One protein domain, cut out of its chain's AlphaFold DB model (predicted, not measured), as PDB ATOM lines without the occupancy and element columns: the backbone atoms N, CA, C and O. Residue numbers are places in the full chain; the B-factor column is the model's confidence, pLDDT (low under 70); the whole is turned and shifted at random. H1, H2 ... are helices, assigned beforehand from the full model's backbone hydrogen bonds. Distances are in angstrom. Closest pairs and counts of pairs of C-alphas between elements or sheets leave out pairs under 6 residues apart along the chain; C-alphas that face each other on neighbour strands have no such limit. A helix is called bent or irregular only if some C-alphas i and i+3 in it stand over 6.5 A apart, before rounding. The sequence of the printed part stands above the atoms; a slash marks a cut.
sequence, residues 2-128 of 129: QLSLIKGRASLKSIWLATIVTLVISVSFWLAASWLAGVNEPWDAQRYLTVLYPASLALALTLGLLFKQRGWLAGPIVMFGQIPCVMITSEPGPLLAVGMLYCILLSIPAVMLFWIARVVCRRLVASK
ATOM      1  N   GLN A   2      57.905  23.129  29.156       54.38
ATOM      2  CA  GLN A   2      57.628  24.419  28.476       54.38
ATOM      3  C   GLN A   2      57.500  24.347  26.933       54.38
ATOM      4  O   GLN A   2      56.717  25.079  26.331       54.38
ATOM      5  N   LEU A   3      58.219  23.428  26.273       54.81
ATOM      6  CA  LEU A   3      58.220  23.318  24.805       54.81
ATOM      7  C   LEU A   3      56.865  22.869  24.210       54.81
ATOM      8  O   LEU A   3      56.544  23.233  23.078       54.81
ATOM      9  N   SER A   4      56.050  22.102  24.953       58.09
ATOM     10  CA  SER A   4      54.735  21.652  24.459       58.09
ATOM     11  C   SER A   4      53.704  22.787  24.449       58.09
ATOM     12  O   SER A   4      52.880  22.857  23.535       58.09
ATOM     13  N   LEU A   5      53.806  23.725  25.399       62.28
ATOM     14  CA  LEU A   5      52.913  24.880  25.514       62.28
ATOM     15  C   LEU A   5      53.098  25.871  24.352       62.28
ATOM     16  O   LEU A   5      52.117  26.393  23.820       62.28
ATOM     17  N   ILE A   6      54.338  26.080  23.896       62.44
ATOM     18  CA  ILE A   6      54.653  26.987  22.777       62.44
ATOM     19  C   ILE A   6      54.165  26.402  21.442       62.44
ATOM     20  O   ILE A   6      53.521  27.098  20.651       62.44
ATOM     21  N   LYS A   7      54.387  25.098  21.213       57.69
ATOM     22  CA  LYS A   7      53.940  24.395  19.996       57.69
ATOM     23  C   LYS A   7      52.408  24.336  19.902       57.69
ATOM     24  O   LYS A   7      51.851  24.542  18.822       57.69
ATOM     25  N   GLY A   8      51.728  24.136  21.035       59.75
ATOM     26  CA  GLY A   8      50.266  24.185  21.127       59.75
ATOM     27  C   GLY A   8      49.691  25.568  20.799       59.75
ATOM     28  O   GLY A   8      48.757  25.676  20.003       59.75
ATOM     29  N   ARG A   9      50.293  26.643  21.329       60.69
ATOM     30  CA  ARG A   9      49.832  28.024  21.094       60.69
ATOM     31  C   ARG A   9      50.039  28.474  19.638       60.69
ATOM     32  O   ARG A   9      49.146  29.099  19.066       60.69
ATOM     33  N   ALA A  10      51.162  28.115  19.011       61.38
ATOM     34  CA  ALA A  10      51.412  28.382  17.587       61.38
ATOM     35  C   ALA A  10      50.452  27.603  16.666       61.38
ATOM     36  O   ALA A  10      49.966  28.139  15.668       61.38
ATOM     37  N   SER A  11      50.110  26.361  17.034       67.19
ATOM     38  CA  SER A  11      49.133  25.549  16.301       67.19
ATOM     39  C   SER A  11      47.717  26.128  16.360       67.19
ATOM     40  O   SER A  11      46.998  26.055  15.366       67.19
ATOM     41  N   LEU A  12      47.306  26.695  17.497       71.56
ATOM     42  CA  LEU A  12      45.994  27.330  17.637       71.56
ATOM     43  C   LEU A  12      45.879  28.572  16.752       71.56
ATOM     44  O   LEU A  12      44.909  28.690  16.011       71.56
ATOM     45  N   LYS A  13      46.884  29.460  16.769       77.00
ATOM     46  CA  LYS A  13      46.904  30.663  15.914       77.00
ATOM     47  C   LYS A  13      46.756  30.321  14.427       77.00
ATOM     48  O   LYS A  13      45.994  30.974  13.724       77.00
ATOM     49  N   SER A  14      47.430  29.264  13.966       84.44
ATOM     50  CA  SER A  14      47.311  28.777  12.584       84.44
ATOM     51  C   SER A  14      45.905  28.267  12.253       84.44
ATOM     52  O   SER A  14      45.444  28.487  11.139       84.44
ATOM     53  N   ILE A  15      45.227  27.606  13.196       89.12
ATOM     54  CA  ILE A  15      43.848  27.138  12.998       89.12
ATOM     55  C   ILE A  15      42.884  28.322  12.955       89.12
ATOM     56  O   ILE A  15      42.039  28.353  12.075       89.12
ATOM     57  N   TRP A  16      43.031  29.308  13.844       91.00
ATOM     58  CA  TRP A  16      42.200  30.518  13.823       91.00
ATOM     59  C   TRP A  16      42.313  31.267  12.499       91.00
ATOM     60  O   TRP A  16      41.294  31.613  11.910       91.00
ATOM     61  N   LEU A  17      43.538  31.456  11.999       93.88
ATOM     62  CA  LEU A  17      43.759  32.070  10.693       93.88
ATOM     63  C   LEU A  17      43.095  31.256   9.573       93.88
ATOM     64  O   LEU A  17      42.381  31.828   8.756       93.88
ATOM     65  N   ALA A  18      43.273  29.930   9.565       94.81
ATOM     66  CA  ALA A  18      42.625  29.053   8.591       94.81
ATOM     67  C   ALA A  18      41.091  29.145   8.663       94.81
ATOM     68  O   ALA A  18      40.445  29.241   7.622       94.81
ATOM     69  N   THR A  19      40.510  29.180   9.867       95.94
ATOM     70  CA  THR A  19      39.067  29.361  10.080       95.94
ATOM     71  C   THR A  19      38.586  30.681   9.499       95.94
ATOM     72  O   THR A  19      37.627  30.676   8.735       95.94
ATOM     73  N   ILE A  20      39.254  31.794   9.816       96.62
ATOM     74  CA  ILE A  20      38.866  33.130   9.341       96.62
ATOM     75  C   ILE A  20      38.945  33.199   7.815       96.62
ATOM     76  O   ILE A  20      37.984  33.611   7.174       96.62
ATOM     77  N   VAL A  21      40.054  32.742   7.226       97.25
ATOM     78  CA  VAL A  21      40.230  32.717   5.767       97.25
ATOM     79  C   VAL A  21      39.145  31.867   5.104       97.25
ATOM     80  O   VAL A  21      38.523  32.302   4.140       97.25
ATOM     81  N   THR A  22      38.872  30.683   5.652       97.81
ATOM     82  CA  THR A  22      37.836  29.779   5.129       97.81
ATOM     83  C   THR A  22      36.448  30.399   5.240       97.81
ATOM     84  O   THR A  22      35.668  30.291   4.301       97.81
ATOM     85  N   LEU A  23      36.146  31.074   6.352       97.75
ATOM     86  CA  LEU A  23      34.874  31.762   6.566       97.75
ATOM     87  C   LEU A  23      34.678  32.888   5.546       97.75
ATOM     88  O   LEU A  23      33.634  32.948   4.908       97.75
ATOM     89  N   VAL A  24      35.686  33.749   5.362       98.12
ATOM     90  CA  VAL A  24      35.619  34.867   4.407       98.12
ATOM     91  C   VAL A  24      35.405  34.345   2.990       98.12
ATOM     92  O   VAL A  24      34.460  34.762   2.328       98.12
ATOM     93  N   ILE A  25      36.219  33.382   2.547       98.44
ATOM     94  CA  ILE A  25      36.098  32.799   1.202       98.44
ATOM     95  C   ILE A  25      34.736  32.119   1.020       98.44
ATOM     96  O   ILE A  25      34.119  32.262  -0.031       98.44
ATOM     97  N   SER A  26      34.259  31.407   2.041       97.94
ATOM     98  CA  SER A  26      32.955  30.748   2.037       97.94
ATOM     99  C   SER A  26      31.809  31.744   1.839       97.94
ATOM    100  O   SER A  26      31.016  31.595   0.911       97.94
ATOM    101  N   VAL A  27      31.748  32.798   2.656       98.06
ATOM    102  CA  VAL A  27      30.697  33.820   2.547       98.06
ATOM    103  C   VAL A  27      30.778  34.532   1.196       98.06
ATOM    104  O   VAL A  27      29.757  34.694   0.532       98.06
ATOM    105  N   SER A  28      31.982  34.891   0.737       98.19
ATOM    106  CA  SER A  28      32.174  35.500  -0.585       98.19
ATOM    107  C   SER A  28      31.726  34.588  -1.728       98.19
ATOM    108  O   SER A  28      31.114  35.070  -2.678       98.19
ATOM    109  N   PHE A  29      31.993  33.283  -1.641       98.31
ATOM    110  CA  PHE A  29      31.546  32.304  -2.629       98.31
ATOM    111  C   PHE A  29      30.017  32.267  -2.722       98.31
ATOM    112  O   PHE A  29      29.476  32.333  -3.825       98.31
ATOM    113  N   TRP A  30      29.318  32.214  -1.588       97.69
ATOM    114  CA  TRP A  30      27.854  32.164  -1.582       97.69
ATOM    115  C   TRP A  30      27.210  33.482  -2.011       97.69
ATOM    116  O   TRP A  30      26.248  33.448  -2.771       97.69
ATOM    117  N   LEU A  31      27.785  34.626  -1.627       97.50
ATOM    118  CA  LEU A  31      27.341  35.935  -2.118       97.50
ATOM    119  C   LEU A  31      27.491  36.040  -3.637       97.50
ATOM    120  O   LEU A  31      26.564  36.465  -4.326       97.50
ATOM    121  N   ALA A  32      28.637  35.611  -4.173       97.00
ATOM    122  CA  ALA A  32      28.858  35.570  -5.612       97.00
ATOM    123  C   ALA A  32      27.882  34.608  -6.304       97.00
ATOM    124  O   ALA A  32      27.360  34.935  -7.365       97.00
ATOM    125  N   ALA A  33      27.598  33.451  -5.702       96.38
ATOM    126  CA  ALA A  33      26.633  32.494  -6.227       96.38
ATOM    127  C   ALA A  33      25.212  33.078  -6.300       96.38
ATOM    128  O   ALA A  33      24.590  32.989  -7.357       96.38
ATOM    129  N   SER A  34      24.732  33.710  -5.224       95.56
ATOM    130  CA  SER A  34      23.445  34.421  -5.196       95.56
ATOM    131  C   SER A  34      23.383  35.508  -6.268       95.56
ATOM    132  O   SER A  34      22.446  35.547  -7.065       95.56
ATOM    133  N   TRP A  35      24.426  36.339  -6.354       96.19
ATOM    134  CA  TRP A  35      24.497  37.426  -7.330       96.19
ATOM    135  C   TRP A  35      24.484  36.921  -8.779       96.19
ATOM    136  O   TRP A  35      23.707  37.412  -9.595       96.19
ATOM    137  N   LEU A  36      25.287  35.901  -9.094       95.62
ATOM    138  CA  LEU A  36      25.355  35.306 -10.435       95.62
ATOM    139  C   LEU A  36      24.068  34.573 -10.827       95.62
ATOM    140  O   LEU A  36      23.727  34.523 -12.007       95.62
ATOM    141  N   ALA A  37      23.369  33.981  -9.857       94.19
ATOM    142  CA  ALA A  37      22.106  33.293 -10.086       94.19
ATOM    143  C   ALA A  37      20.889  34.237 -10.071       94.19
ATOM    144  O   ALA A  37      19.799  33.801 -10.436       94.19
ATOM    145  N   GLY A  38      21.061  35.505  -9.678       94.19
ATOM    146  CA  GLY A  38      19.974  36.481  -9.581       94.19
ATOM    147  C   GLY A  38      18.949  36.148  -8.494       94.19
ATOM    148  O   GLY A  38      17.777  36.487  -8.643       94.19
ATOM    149  N   VAL A  39      19.369  35.459  -7.430       94.00
ATOM    150  CA  VAL A  39      18.513  35.048  -6.306       94.00
ATOM    151  C   VAL A  39      19.048  35.616  -4.998       94.00
ATOM    152  O   VAL A  39      20.257  35.783  -4.838       94.00
ATOM    153  N   ASN A  40      18.162  35.884  -4.040       91.69
ATOM    154  CA  ASN A  40      18.589  36.372  -2.729       91.69
ATOM    155  C   ASN A  40      19.157  35.227  -1.881       91.69
ATOM    156  O   ASN A  40      20.216  35.371  -1.267       91.69
ATOM    157  N   GLU A  41      18.519  34.058  -1.908       91.56
ATOM    158  CA  GLU A  41      18.957  32.885  -1.155       91.56
ATOM    159  C   GLU A  41      19.712  31.918  -2.080       91.56
ATOM    160  O   GLU A  41      19.168  31.507  -3.104       91.56
ATOM    161  N   PRO A  42      20.961  31.514  -1.764       90.88
ATOM    162  CA  PRO A  42      21.763  30.706  -2.685       90.88
ATOM    163  C   PRO A  42      21.090  29.387  -3.078       90.88
ATOM    164  O   PRO A  42      21.281  28.902  -4.191       90.88
ATOM    165  N   TRP A  43      20.320  28.801  -2.158       92.00
ATOM    166  CA  TRP A  43      19.618  27.532  -2.347       92.00
ATOM    167  C   TRP A  43      18.380  27.621  -3.244       92.00
ATOM    168  O   TRP A  43      17.918  26.580  -3.706       92.00
ATOM    169  N   ASP A  44      17.912  28.823  -3.578       92.12
ATOM    170  CA  ASP A  44      16.827  29.020  -4.548       92.12
ATOM    171  C   ASP A  44      17.324  28.984  -6.001       92.12
ATOM    172  O   ASP A  44      16.537  28.953  -6.949       92.12
ATOM    173  N   ALA A  45      18.643  28.979  -6.215       93.81
ATOM    174  CA  ALA A  45      19.215  28.959  -7.551       93.81
ATOM    175  C   ALA A  45      18.822  27.679  -8.314       93.81
ATOM    176  O   ALA A  45      19.039  26.558  -7.851       93.81
ATOM    177  N   GLN A  46      18.373  27.826  -9.566       93.62
ATOM    178  CA  GLN A  46      17.965  26.696 -10.421       93.62
ATOM    179  C   GLN A  46      19.056  25.617 -10.569       93.62
ATOM    180  O   GLN A  46      18.767  24.432 -10.726       93.62
ATOM    181  N   ARG A  47      20.331  26.025 -10.528       93.19
ATOM    182  CA  ARG A  47      21.505  25.142 -10.654       93.19
ATOM    183  C   ARG A  47      22.199  24.877  -9.319       93.19
ATOM    184  O   ARG A  47      23.396  24.582  -9.294       93.19
ATOM    185  N   TYR A  48      21.472  24.981  -8.209       94.31
ATOM    186  CA  TYR A  48      22.046  24.808  -6.881       94.31
ATOM    187  C   TYR A  48      22.683  23.425  -6.699       94.31
ATOM    188  O   TYR A  48      23.889  23.320  -6.494       94.31
ATOM    189  N   LEU A  49      21.905  22.352  -6.856       93.50
ATOM    190  CA  LEU A  49      22.394  20.984  -6.648       93.50
ATOM    191  C   LEU A  49      23.372  20.502  -7.727       93.50
ATOM    192  O   LEU A  49      24.204  19.643  -7.453       93.50
ATOM    193  N   THR A  50      23.273  21.023  -8.949       94.75
ATOM    194  CA  THR A  50      24.052  20.535 -10.098       94.75
ATOM    195  C   THR A  50      25.358  21.288 -10.315       94.75
ATOM    196  O   THR A  50      26.282  20.722 -10.892       94.75
ATOM    197  N   VAL A  51      25.458  22.541  -9.859       96.06
ATOM    198  CA  VAL A  51      26.646  23.385 -10.062       96.06
ATOM    199  C   VAL A  51      27.166  23.942  -8.744       96.06
ATOM    200  O   VAL A  51      28.314  23.678  -8.391       96.06
ATOM    201  N   LEU A  52      26.342  24.688  -8.002       96.69
ATOM    202  CA  LEU A  52      26.814  25.414  -6.816       96.69
ATOM    203  C   LEU A  52      27.251  24.472  -5.695       96.69
ATOM    204  O   LEU A  52      28.302  24.681  -5.094       96.69
ATOM    205  N   TYR A  53      26.483  23.415  -5.442       96.31
ATOM    206  CA  TYR A  53      26.794  22.448  -4.400       96.31
ATOM    207  C   TYR A  53      28.045  21.607  -4.725       96.31
ATOM    208  O   TYR A  53      28.951  21.549  -3.897       96.31
ATOM    209  N   PRO A  54      28.210  21.027  -5.930       97.56
ATOM    210  CA  PRO A  54      29.474  20.395  -6.309       97.56
ATOM    211  C   PRO A  54      30.675  21.350  -6.256       97.56
ATOM    212  O   PRO A  54      31.750  20.961  -5.795       97.56
ATOM    213  N   ALA A  55      30.499  22.610  -6.671       97.69
ATOM    214  CA  ALA A  55      31.548  23.624  -6.580       97.69
ATOM    215  C   ALA A  55      31.919  23.938  -5.121       97.69
ATOM    216  O   ALA A  55      33.104  24.049  -4.802       97.69
ATOM    217  N   SER A  56      30.941  24.015  -4.215       97.62
ATOM    218  CA  SER A  56      31.199  24.247  -2.792       97.62
ATOM    219  C   SER A  56      31.847  23.039  -2.108       97.62
ATOM    220  O   SER A  56      32.686  23.215  -1.226       97.62
ATOM    221  N   LEU A  57      31.561  21.811  -2.554       97.81
ATOM    222  CA  LEU A  57      32.286  20.611  -2.120       97.81
ATOM    223  C   LEU A  57      33.759  20.640  -2.552       97.81
ATOM    224  O   LEU A  57      34.643  20.336  -1.744       97.81
ATOM    225  N   ALA A  58      34.035  21.041  -3.795       97.81
ATOM    226  CA  ALA A  58      35.404  21.231  -4.274       97.81
ATOM    227  C   ALA A  58      36.124  22.327  -3.469       97.81
ATOM    228  O   ALA A  58      37.243  22.116  -3.003       97.81
ATOM    229  N   LEU A  59      35.447  23.451  -3.212       98.06
ATOM    230  CA  LEU A  59      35.961  24.530  -2.372       98.06
ATOM    231  C   LEU A  59      36.283  24.044  -0.950       98.06
ATOM    232  O   LEU A  59      37.367  24.319  -0.437       98.06
ATOM    233  N   ALA A  60      35.381  23.284  -0.324       97.50
ATOM    234  CA  ALA A  60      35.575  22.717   1.009       97.50
ATOM    235  C   ALA A  60      36.787  21.781   1.075       97.50
ATOM    236  O   ALA A  60      37.566  21.847   2.029       97.50
ATOM    237  N   LEU A  61      36.989  20.945   0.052       96.00
ATOM    238  CA  LEU A  61      38.184  20.111  -0.061       96.00
ATOM    239  C   LEU A  61      39.462  20.951  -0.137       96.00
ATOM    240  O   LEU A  61      40.415  20.680   0.600       96.00
ATOM    241  N   THR A  62      39.482  21.968  -1.000       96.25
ATOM    242  CA  THR A  62      40.650  22.836  -1.195       96.25
ATOM    243  C   THR A  62      40.979  23.622   0.073       96.25
ATOM    244  O   THR A  62      42.127  23.628   0.515       96.25
ATOM    245  N   LEU A  63      39.977  24.227   0.714       96.31
ATOM    246  CA  LEU A  63      40.164  24.975   1.961       96.31
ATOM    247  C   LEU A  63      40.510  24.057   3.141       96.31
ATOM    248  O   LEU A  63      41.243  24.460   4.046       96.31
ATOM    249  N   GLY A  64      40.082  22.792   3.108       94.38
ATOM    250  CA  GLY A  64      40.459  21.773   4.090       94.38
ATOM    251  C   GLY A  64      41.973  21.567   4.210       94.38
ATOM    252  O   GLY A  64      42.464  21.217   5.288       94.38
ATOM    253  N   LEU A  65      42.737  21.861   3.153       91.06
ATOM    254  CA  LEU A  65      44.202  21.785   3.164       91.06
ATOM    255  C   LEU A  65      44.839  22.767   4.164       91.06
ATOM    256  O   LEU A  65      45.914  22.486   4.700       91.06
ATOM    257  N   LEU A  66      44.154  23.866   4.498       91.62
ATOM    258  CA  LEU A  66      44.637  24.869   5.453       91.62
ATOM    259  C   LEU A  66      44.668  24.349   6.905       91.62
ATOM    260  O   LEU A  66      45.469  24.816   7.714       91.62
ATOM    261  N   PHE A  67      43.845  23.350   7.251       89.38
ATOM    262  CA  PHE A  67      43.654  22.895   8.640       89.38
ATOM    263  C   PHE A  67      44.468  21.649   9.021       89.38
ATOM    264  O   PHE A  67      44.248  21.060  10.089       89.38
ATOM    265  N   LYS A  68      45.421  21.216   8.184       84.94
ATOM    266  CA  LYS A  68      46.264  20.028   8.427       84.94
ATOM    267  C   LYS A  68      45.418  18.795   8.803       84.94
ATOM    268  O   LYS A  68      44.693  18.245   7.982       84.94
ATOM    269  N   GLN A  69      45.491  18.343  10.061       82.69
ATOM    270  CA  GLN A  69      44.763  17.165  10.547       82.69
ATOM    271  C   GLN A  69      43.251  17.381  10.710       82.69
ATOM    272  O   GLN A  69      42.517  16.396  10.806       82.69
ATOM    273  N   ARG A  70      42.791  18.639  10.745       89.81
ATOM    274  CA  ARG A  70      41.389  19.026  10.963       89.81
ATOM    275  C   ARG A  70      40.716  19.576   9.698       89.81
ATOM    276  O   ARG A  70      39.758  20.327   9.809       89.81
ATOM    277  N   GLY A  71      41.194  19.204   8.506       91.62
ATOM    278  CA  GLY A  71      40.635  19.663   7.220       91.62
ATOM    279  C   GLY A  71      39.147  19.393   7.016       91.62
ATOM    280  O   GLY A  71      38.489  20.144   6.309       91.62
ATOM    281  N   TRP A  72      38.589  18.417   7.732       94.25
ATOM    282  CA  TRP A  72      37.151  18.163   7.764       94.25
ATOM    283  C   TRP A  72      36.325  19.362   8.261       94.25
ATOM    284  O   TRP A  72      35.161  19.467   7.897       94.25
ATOM    285  N   LEU A  73      36.910  20.286   9.041       95.75
ATOM    286  CA  LEU A  73      36.231  21.500   9.517       95.75
ATOM    287  C   LEU A  73      35.863  22.465   8.385       95.75
ATOM    288  O   LEU A  73      34.916  23.236   8.536       95.75
ATOM    289  N   ALA A  74      36.573  22.422   7.255       96.69
ATOM    290  CA  ALA A  74      36.273  23.288   6.122       96.69
ATOM    291  C   ALA A  74      34.898  22.985   5.509       96.69
ATOM    292  O   ALA A  74      34.234  23.913   5.070       96.69
ATOM    293  N   GLY A  75      34.433  21.729   5.539       97.25
ATOM    294  CA  GLY A  75      33.103  21.350   5.047       97.25
ATOM    295  C   GLY A  75      31.975  22.122   5.735       97.25
ATOM    296  O   GLY A  75      31.274  22.877   5.063       97.25
ATOM    297  N   PRO A  76      31.834  22.010   7.069       97.81
ATOM    298  CA  PRO A  76      30.858  22.788   7.818       97.81
ATOM    299  C   PRO A  76      31.040  24.298   7.660       97.81
ATOM    300  O   PRO A  76      30.058  24.990   7.431       97.81
ATOM    301  N   ILE A  77      32.266  24.833   7.711       98.00
ATOM    302  CA  ILE A  77      32.480  26.287   7.541       98.00
ATOM    303  C   ILE A  77      32.009  26.757   6.154       98.00
ATOM    304  O   ILE A  77      31.405  27.826   6.031       98.00
ATOM    305  N   VAL A  78      32.264  25.965   5.110       98.25
ATOM    306  CA  VAL A  78      31.809  26.281   3.756       98.25
ATOM    307  C   VAL A  78      30.286  26.239   3.671       98.25
ATOM    308  O   VAL A  78      29.692  27.216   3.238       98.25
ATOM    309  N   MET A  79      29.627  25.180   4.141       98.00
ATOM    310  CA  MET A  79      28.162  25.087   4.042       98.00
ATOM    311  C   MET A  79      27.450  26.130   4.910       98.00
ATOM    312  O   MET A  79      26.536  26.802   4.452       98.00
ATOM    313  N   PHE A  80      27.914  26.363   6.138       97.44
ATOM    314  CA  PHE A  80      27.312  27.373   7.012       97.44
ATOM    315  C   PHE A  80      27.581  28.818   6.577       97.44
ATOM    316  O   PHE A  80      26.887  29.719   7.046       97.44
ATOM    317  N   GLY A  81      28.522  29.069   5.660       96.50
ATOM    318  CA  GLY A  81      28.711  30.405   5.079       96.50
ATOM    319  C   GLY A  81      27.502  30.911   4.290       96.50
ATOM    320  O   GLY A  81      27.390  32.115   4.059       96.50
ATOM    321  N   GLN A  82      26.562  30.027   3.945       94.94
ATOM    322  CA  GLN A  82      25.275  30.409   3.375       94.94
ATOM    323  C   GLN A  82      24.428  31.234   4.348       94.94
ATOM    324  O   GLN A  82      23.697  32.113   3.909       94.94
ATOM    325  N   ILE A  83      24.539  30.999   5.662       94.94
ATOM    326  CA  ILE A  83      23.715  31.697   6.657       94.94
ATOM    327  C   ILE A  83      24.058  33.194   6.711       94.94
ATOM    328  O   ILE A  83      23.149  33.997   6.503       94.94
ATOM    329  N   PRO A  84      25.329  33.616   6.891       94.12
ATOM    330  CA  PRO A  84      25.683  35.027   6.768       94.12
ATOM    331  C   PRO A  84      25.345  35.618   5.397       94.12
ATOM    332  O   PRO A  84      24.933  36.768   5.339       94.12
ATOM    333  N   CYS A  85      25.491  34.851   4.308       94.44
ATOM    334  CA  CYS A  85      25.091  35.301   2.973       94.44
ATOM    335  C   CYS A  85      23.607  35.690   2.947       94.44
ATOM    336  O   CYS A  85      23.297  36.822   2.596       94.44
ATOM    337  N   VAL A  86      22.713  34.801   3.392       93.56
ATOM    338  CA  VAL A  86      21.266  35.067   3.437       93.56
ATOM    339  C   VAL A  86      20.913  36.204   4.384       93.56
ATOM    340  O   VAL A  86      20.059  37.013   4.056       93.56
ATOM    341  N   MET A  87      21.601  36.337   5.519       92.56
ATOM    342  CA  MET A  87      21.397  37.482   6.415       92.56
ATOM    343  C   MET A  87      21.781  38.830   5.782       92.56
ATOM    344  O   MET A  87      21.319  39.866   6.249       92.56
ATOM    345  N   ILE A  88      22.656  38.831   4.770       93.56
ATOM    346  CA  ILE A  88      23.071  40.035   4.036       93.56
ATOM    347  C   ILE A  88      22.120  40.316   2.865       93.56
ATOM    348  O   ILE A  88      21.873  41.478   2.552       93.56
ATOM    349  N   THR A  89      21.626  39.274   2.193       90.12
ATOM    350  CA  THR A  89      20.869  39.393   0.935       90.12
ATOM    351  C   THR A  89      19.351  39.334   1.100       90.12
ATOM    352  O   THR A  89      18.642  39.780   0.201       90.12
ATOM    353  N   SER A  90      18.852  38.818   2.223       87.00
ATOM    354  CA  SER A  90      17.426  38.610   2.493       87.00
ATOM    355  C   SER A  90      17.033  39.088   3.892       87.00
ATOM    356  O   SER A  90      17.852  39.155   4.809       87.00
ATOM    357  N   GLU A  91      15.740  39.355   4.087       83.50
ATOM    358  CA  GLU A  91      15.190  39.563   5.428       83.50
ATOM    359  C   GLU A  91      15.163  38.236   6.217       83.50
ATOM    360  O   GLU A  91      14.778  37.201   5.666       83.50
ATOM    361  N   PRO A  92      15.543  38.224   7.511       75.12
ATOM    362  CA  PRO A  92      15.500  37.016   8.330       75.12
ATOM    363  C   PRO A  92      14.064  36.487   8.483       75.12
ATOM    364  O   PRO A  92      13.264  37.032   9.242       75.12
ATOM    365  N   GLY A  93      13.743  35.404   7.774       80.25
ATOM    366  CA  GLY A  93      12.433  34.752   7.817       80.25
ATOM    367  C   GLY A  93      12.445  33.375   8.500       80.25
ATOM    368  O   GLY A  93      13.511  32.822   8.786       80.25
ATOM    369  N   PRO A  94      11.265  32.753   8.705       79.62
ATOM    370  CA  PRO A  94      11.142  31.395   9.255       79.62
ATOM    371  C   PRO A  94      11.935  30.336   8.470       79.62
ATOM    372  O   PRO A  94      12.362  29.327   9.033       79.62
ATOM    373  N   LEU A  95      12.173  30.584   7.176       83.56
ATOM    374  CA  LEU A  95      12.969  29.729   6.294       83.56
ATOM    375  C   LEU A  95      14.442  29.639   6.708       83.56
ATOM    376  O   LEU A  95      15.089  28.638   6.410       83.56
ATOM    377  N   LEU A  96      14.969  30.602   7.470       86.94
ATOM    378  CA  LEU A  96      16.360  30.582   7.928       86.94
ATOM    379  C   LEU A  96      16.646  29.378   8.842       86.94
ATOM    380  O   LEU A  96      17.711  28.769   8.745       86.94
ATOM    381  N   ALA A  97      15.675  28.970   9.668       87.94
ATOM    382  CA  ALA A  97      15.791  27.763  10.489       87.94
ATOM    383  C   ALA A  97      15.869  26.488   9.627       87.94
ATOM    384  O   ALA A  97      16.664  25.588   9.905       87.94
ATOM    385  N   VAL A  98      15.091  26.430   8.543       90.06
ATOM    386  CA  VAL A  98      15.150  25.331   7.567       90.06
ATOM    387  C   VAL A  98      16.486  25.353   6.820       90.06
ATOM    388  O   VAL A  98      17.121  24.308   6.679       90.06
ATOM    389  N   GLY A  99      16.971  26.536   6.435       90.31
ATOM    390  CA  GLY A  99      18.289  26.733   5.833       90.31
ATOM    391  C   GLY A  99      19.428  26.229   6.723       90.31
ATOM    392  O   GLY A  99      20.354  25.587   6.233       90.31
ATOM    393  N   MET A 100      19.344  26.415   8.046       92.69
ATOM    394  CA  MET A 100      20.317  25.849   8.992       92.69
ATOM    395  C   MET A 100      20.310  24.317   8.994       92.69
ATOM    396  O   MET A 100      21.378  23.704   8.933       92.69
ATOM    397  N   LEU A 101      19.132  23.685   9.025       94.75
ATOM    398  CA  LEU A 101      19.021  22.224   8.908       94.75
ATOM    399  C   LEU A 101      19.589  21.735   7.573       94.75
ATOM    400  O   LEU A 101      20.302  20.730   7.527       94.75
ATOM    401  N   TYR A 102      19.340  22.479   6.500       92.88
ATOM    402  CA  TYR A 102      19.879  22.176   5.184       92.88
ATOM    403  C   TYR A 102      21.412  22.266   5.160       92.88
ATOM    404  O   TYR A 102      22.071  21.333   4.701       92.88
ATOM    405  N   CYS A 103      22.003  23.299   5.768       95.44
ATOM    406  CA  CYS A 103      23.456  23.423   5.925       95.44
ATOM    407  C   CYS A 103      24.061  22.240   6.701       95.44
ATOM    408  O   CYS A 103      25.131  21.745   6.332       95.44
ATOM    409  N   ILE A 104      23.384  21.749   7.749       96.31
ATOM    410  CA  ILE A 104      23.812  20.553   8.500       96.31
ATOM    411  C   ILE A 104      23.848  19.338   7.576       96.31
ATOM    412  O   ILE A 104      24.870  18.651   7.504       96.31
ATOM    413  N   LEU A 105      22.761  19.090   6.842       96.69
ATOM    414  CA  LEU A 105      22.659  17.952   5.927       96.69
ATOM    415  C   LEU A 105      23.734  18.012   4.836       96.69
ATOM    416  O   LEU A 105      24.438  17.030   4.609       96.69
ATOM    417  N   LEU A 106      23.925  19.176   4.217       95.69
ATOM    418  CA  LEU A 106      24.916  19.377   3.158       95.69
ATOM    419  C   LEU A 106      26.367  19.308   3.650       95.69
ATOM    420  O   LEU A 106      27.268  18.987   2.866       95.69
ATOM    421  N   SER A 107      26.603  19.558   4.940       96.44
ATOM    422  CA  SER A 107      27.923  19.407   5.559       96.44
ATOM    423  C   SER A 107      28.353  17.945   5.661       96.44
ATOM    424  O   SER A 107      29.555  17.673   5.639       96.44
ATOM    425  N   ILE A 108      27.408  17.000   5.749       97.25
ATOM    426  CA  ILE A 108      27.724  15.572   5.893       97.25
ATOM    427  C   ILE A 108      28.538  15.075   4.682       97.25
ATOM    428  O   ILE A 108      29.661  14.606   4.897       97.25
ATOM    429  N   PRO A 109      28.090  15.247   3.417       95.62
ATOM    430  CA  PRO A 109      28.902  14.865   2.264       95.62
ATOM    431  C   PRO A 109      30.230  15.620   2.172       95.62
ATOM    432  O   PRO A 109      31.234  15.022   1.794       95.62
ATOM    433  N   ALA A 110      30.281  16.897   2.567       95.12
ATOM    434  CA  ALA A 110      31.521  17.677   2.550       95.12
ATOM    435  C   ALA A 110      32.586  17.096   3.493       95.12
ATOM    436  O   ALA A 110      33.751  16.934   3.120       95.12
ATOM    437  N   VAL A 111      32.174  16.725   4.708       96.44
ATOM    438  CA  VAL A 111      33.041  16.057   5.684       96.44
ATOM    439  C   VAL A 111      33.473  14.686   5.164       96.44
ATOM    440  O   VAL A 111      34.665  14.369   5.194       96.44
ATOM    441  N   MET A 112      32.531  13.882   4.662       96.19
ATOM    442  CA  MET A 112      32.820  12.551   4.113       96.19
ATOM    443  C   MET A 112      33.834  12.617   2.969       96.19
ATOM    444  O   MET A 112      34.789  11.839   2.944       96.19
ATOM    445  N   LEU A 113      33.671  13.580   2.061       94.31
ATOM    446  CA  LEU A 113      34.540  13.763   0.908       94.31
ATOM    447  C   LEU A 113      35.989  14.049   1.327       94.31
ATOM    448  O   LEU A 113      36.915  13.454   0.773       94.31
ATOM    449  N   PHE A 114      36.201  14.873   2.359       93.62
ATOM    450  CA  PHE A 114      37.539  15.103   2.912       93.62
ATOM    451  C   PHE A 114      38.173  13.818   3.464       93.62
ATOM    452  O   PHE A 114      39.352  13.545   3.215       93.62
ATOM    453  N   TRP A 115      37.412  13.007   4.204       93.06
ATOM    454  CA  TRP A 115      37.917  11.740   4.739       93.06
ATOM    455  C   TRP A 115      38.309  10.767   3.631       93.06
ATOM    456  O   TRP A 115      39.397  10.189   3.689       93.06
ATOM    457  N   ILE A 116      37.469  10.638   2.603       93.31
ATOM    458  CA  ILE A 116      37.747   9.802   1.432       93.31
ATOM    459  C   ILE A 116      39.022  10.289   0.735       93.31
ATOM    460  O   ILE A 116      39.953   9.501   0.552       93.31
ATOM    461  N   ALA A 117      39.116  11.587   0.433       91.38
ATOM    462  CA  ALA A 117      40.291  12.176  -0.205       91.38
ATOM    463  C   ALA A 117      41.570  11.912   0.606       91.38
ATOM    464  O   ALA A 117      42.592  11.493   0.062       91.38
ATOM    465  N   ARG A 118      41.507  12.062   1.933       91.00
ATOM    466  CA  ARG A 118      42.638  11.784   2.825       91.00
ATOM    467  C   ARG A 118      43.073  10.318   2.779       91.00
ATOM    468  O   ARG A 118      44.276  10.051   2.794       91.00
ATOM    469  N   VAL A 119      42.132   9.373   2.751       91.62
ATOM    470  CA  VAL A 119      42.435   7.933   2.652       91.62
ATOM    471  C   VAL A 119      43.069   7.604   1.302       91.62
ATOM    472  O   VAL A 119      44.104   6.937   1.271       91.62
ATOM    473  N   VAL A 120      42.505   8.109   0.203       91.69
ATOM    474  CA  VAL A 120      43.024   7.889  -1.155       91.69
ATOM    475  C   VAL A 120      44.443   8.441  -1.290       91.69
ATOM    476  O   VAL A 120      45.351   7.701  -1.666       91.69
ATOM    477  N   CYS A 121      44.678   9.694  -0.887       88.19
ATOM    478  CA  CYS A 121      46.006  10.306  -0.955       88.19
ATOM    479  C   CYS A 121      47.048   9.537  -0.131       88.19
ATOM    480  O   CYS A 121      48.181   9.370  -0.575       88.19
ATOM    481  N   ARG A 122      46.675   9.012   1.044       87.75
ATOM    482  CA  ARG A 122      47.579   8.181   1.859       87.75
ATOM    483  C   ARG A 122      47.975   6.887   1.154       87.75
ATOM    484  O   ARG A 122      49.141   6.511   1.208       87.75
ATOM    485  N   ARG A 123      47.025   6.227   0.486       90.31
ATOM    486  CA  ARG A 123      47.287   4.990  -0.266       90.31
ATOM    487  C   ARG A 123      48.184   5.238  -1.477       90.31
ATOM    488  O   ARG A 123      49.111   4.472  -1.705       90.31
ATOM    489  N   LEU A 124      47.953   6.331  -2.206       89.06
ATOM    490  CA  LEU A 124      48.762   6.688  -3.376       89.06
ATOM    491  C   LEU A 124      50.219   6.994  -3.017       89.06
ATOM    492  O   LEU A 124      51.117   6.648  -3.779       89.06
ATOM    493  N   VAL A 125      50.462   7.620  -1.864       88.81
ATOM    494  CA  VAL A 125      51.827   7.879  -1.383       88.81
ATOM    495  C   VAL A 125      52.503   6.587  -0.917       88.81
ATOM    496  O   VAL A 125      53.664   6.374  -1.242       88.81
ATOM    497  N   ALA A 126      51.778   5.701  -0.226       84.62
ATOM    498  CA  ALA A 126      52.317   4.418   0.238       84.62
ATOM    499  C   ALA A 126      52.652   3.438  -0.901       84.62
ATOM    500  O   ALA A 126      53.511   2.591  -0.731       84.62
ATOM    501  N   SER A 127      51.994   3.553  -2.059       78.38
ATOM    502  CA  SER A 127      52.283   2.722  -3.238       78.38
ATOM    503  C   SER A 127      53.529   3.165  -4.019       78.38
ATOM    504  O   SER A 127      53.926   2.466  -4.949       78.38
ATOM    505  N   LYS A 128      54.090   4.344  -3.721       72.31
ATOM    506  CA  LYS A 128      55.223   4.938  -4.453       72.31
ATOM    507  C   LYS A 128      56.557   4.878  -3.694       72.31
ATOM    508  O   LYS A 128      57.542   5.391  -4.219       72.31
TER     509      LYS A 128
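Overview. This is residues 2 to 128 of the 129 residues of an uncharacterized protein of Pseudomonas trivialis (UniProt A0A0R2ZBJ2). Two long helices, H1 and H4, lie on opposite sides of a bent helix, H2, which folds back on itself so that its second arm, H2b, is sandwiched between them. The short helix H3 bridges H1 and H4 at one end, and at the other end residues 2 to 10 of H1 and 119 to 128, mostly of H4, stick out and spread away from each other. The printed part has 127 residues, with four named helices in the order H1, H2, H3, H4 and no named strand; the class is all helix. It is only just compact, close to loose, with a radius of gyration of the C-alphas of 16.5 A and spans of 50 by 38 by 23 A.

Arrangement. H1, residues 2 to 37, touches H2b, residues 69 to 80, with its residues 19 to 27 alone. The closest C-alphas, of Ser 26 and Val 78, are 4.9 A apart; the two run the same way at a shallow tilt of 31 degrees. H1 and H2a, residues 48 to 66, form a helical hairpin at a shallow tilt of 20 degrees, closest at the C-alphas of Ala 18 and Leu 66, 5.6 A. H2a and H2b run opposite ways at 33 degrees, a tilt only just shallow, with the C-alphas of Gly 64 and Gly 71 3.8 A apart. H4, residues 95 to 126, touches H2b at a shallow tilt of 28 degrees, opposite ways; the closest C-alphas, of Gly 75 and Ala 110, are 4.7 A apart. H4 touches H2a at a steep tilt of 54 degrees, closest at the C-alphas of Leu 57 and Ala 110, 5.6 A. H3, residues 82 to 89, touches H1 at a steep tilt of 50 degrees, closest at the C-alphas of Leu 31 and Cys 85, 5.6 A. H3 and H4 form a helical hairpin, with the C-alphas of Ile 83 and Met 100 7.2 A apart. H1 and H4 are apart. Each O i to N i+4 pair is within hydrogen-bond range in H3; the counts are 31 of 32 in H1, 11 of 15 in H2a, 4 of 8 in H2b and 26 of 28 in H4.

Along the chain. H1 runs 53.2 A from C-alpha 2 at (57.628, 24.419, 28.476). H2, residues 48 to 80, was assigned as one helix by its hydrogen bonds but is bent: C-alphas 66 and 69 are 9.2 A apart. Its arms H2a, 25.7 A, and H2b, 20.5 A, are irregular, with 6.6 A between C-alphas 50 and 53 and 8.2 A between C-alphas 69 and 72. H3 measures 10.3 A. H4 runs 47.2 A to C-alpha 126 at (52.317, 4.418, 0.238).

Size, cuts and confidence. The two C-alphas farthest apart, of Gln 2 and Gln 46, are 55.6 A apart. The printed part has no cut and no long link. Its mean pLDDT is 90.2; residues 2 to 11 are under 70.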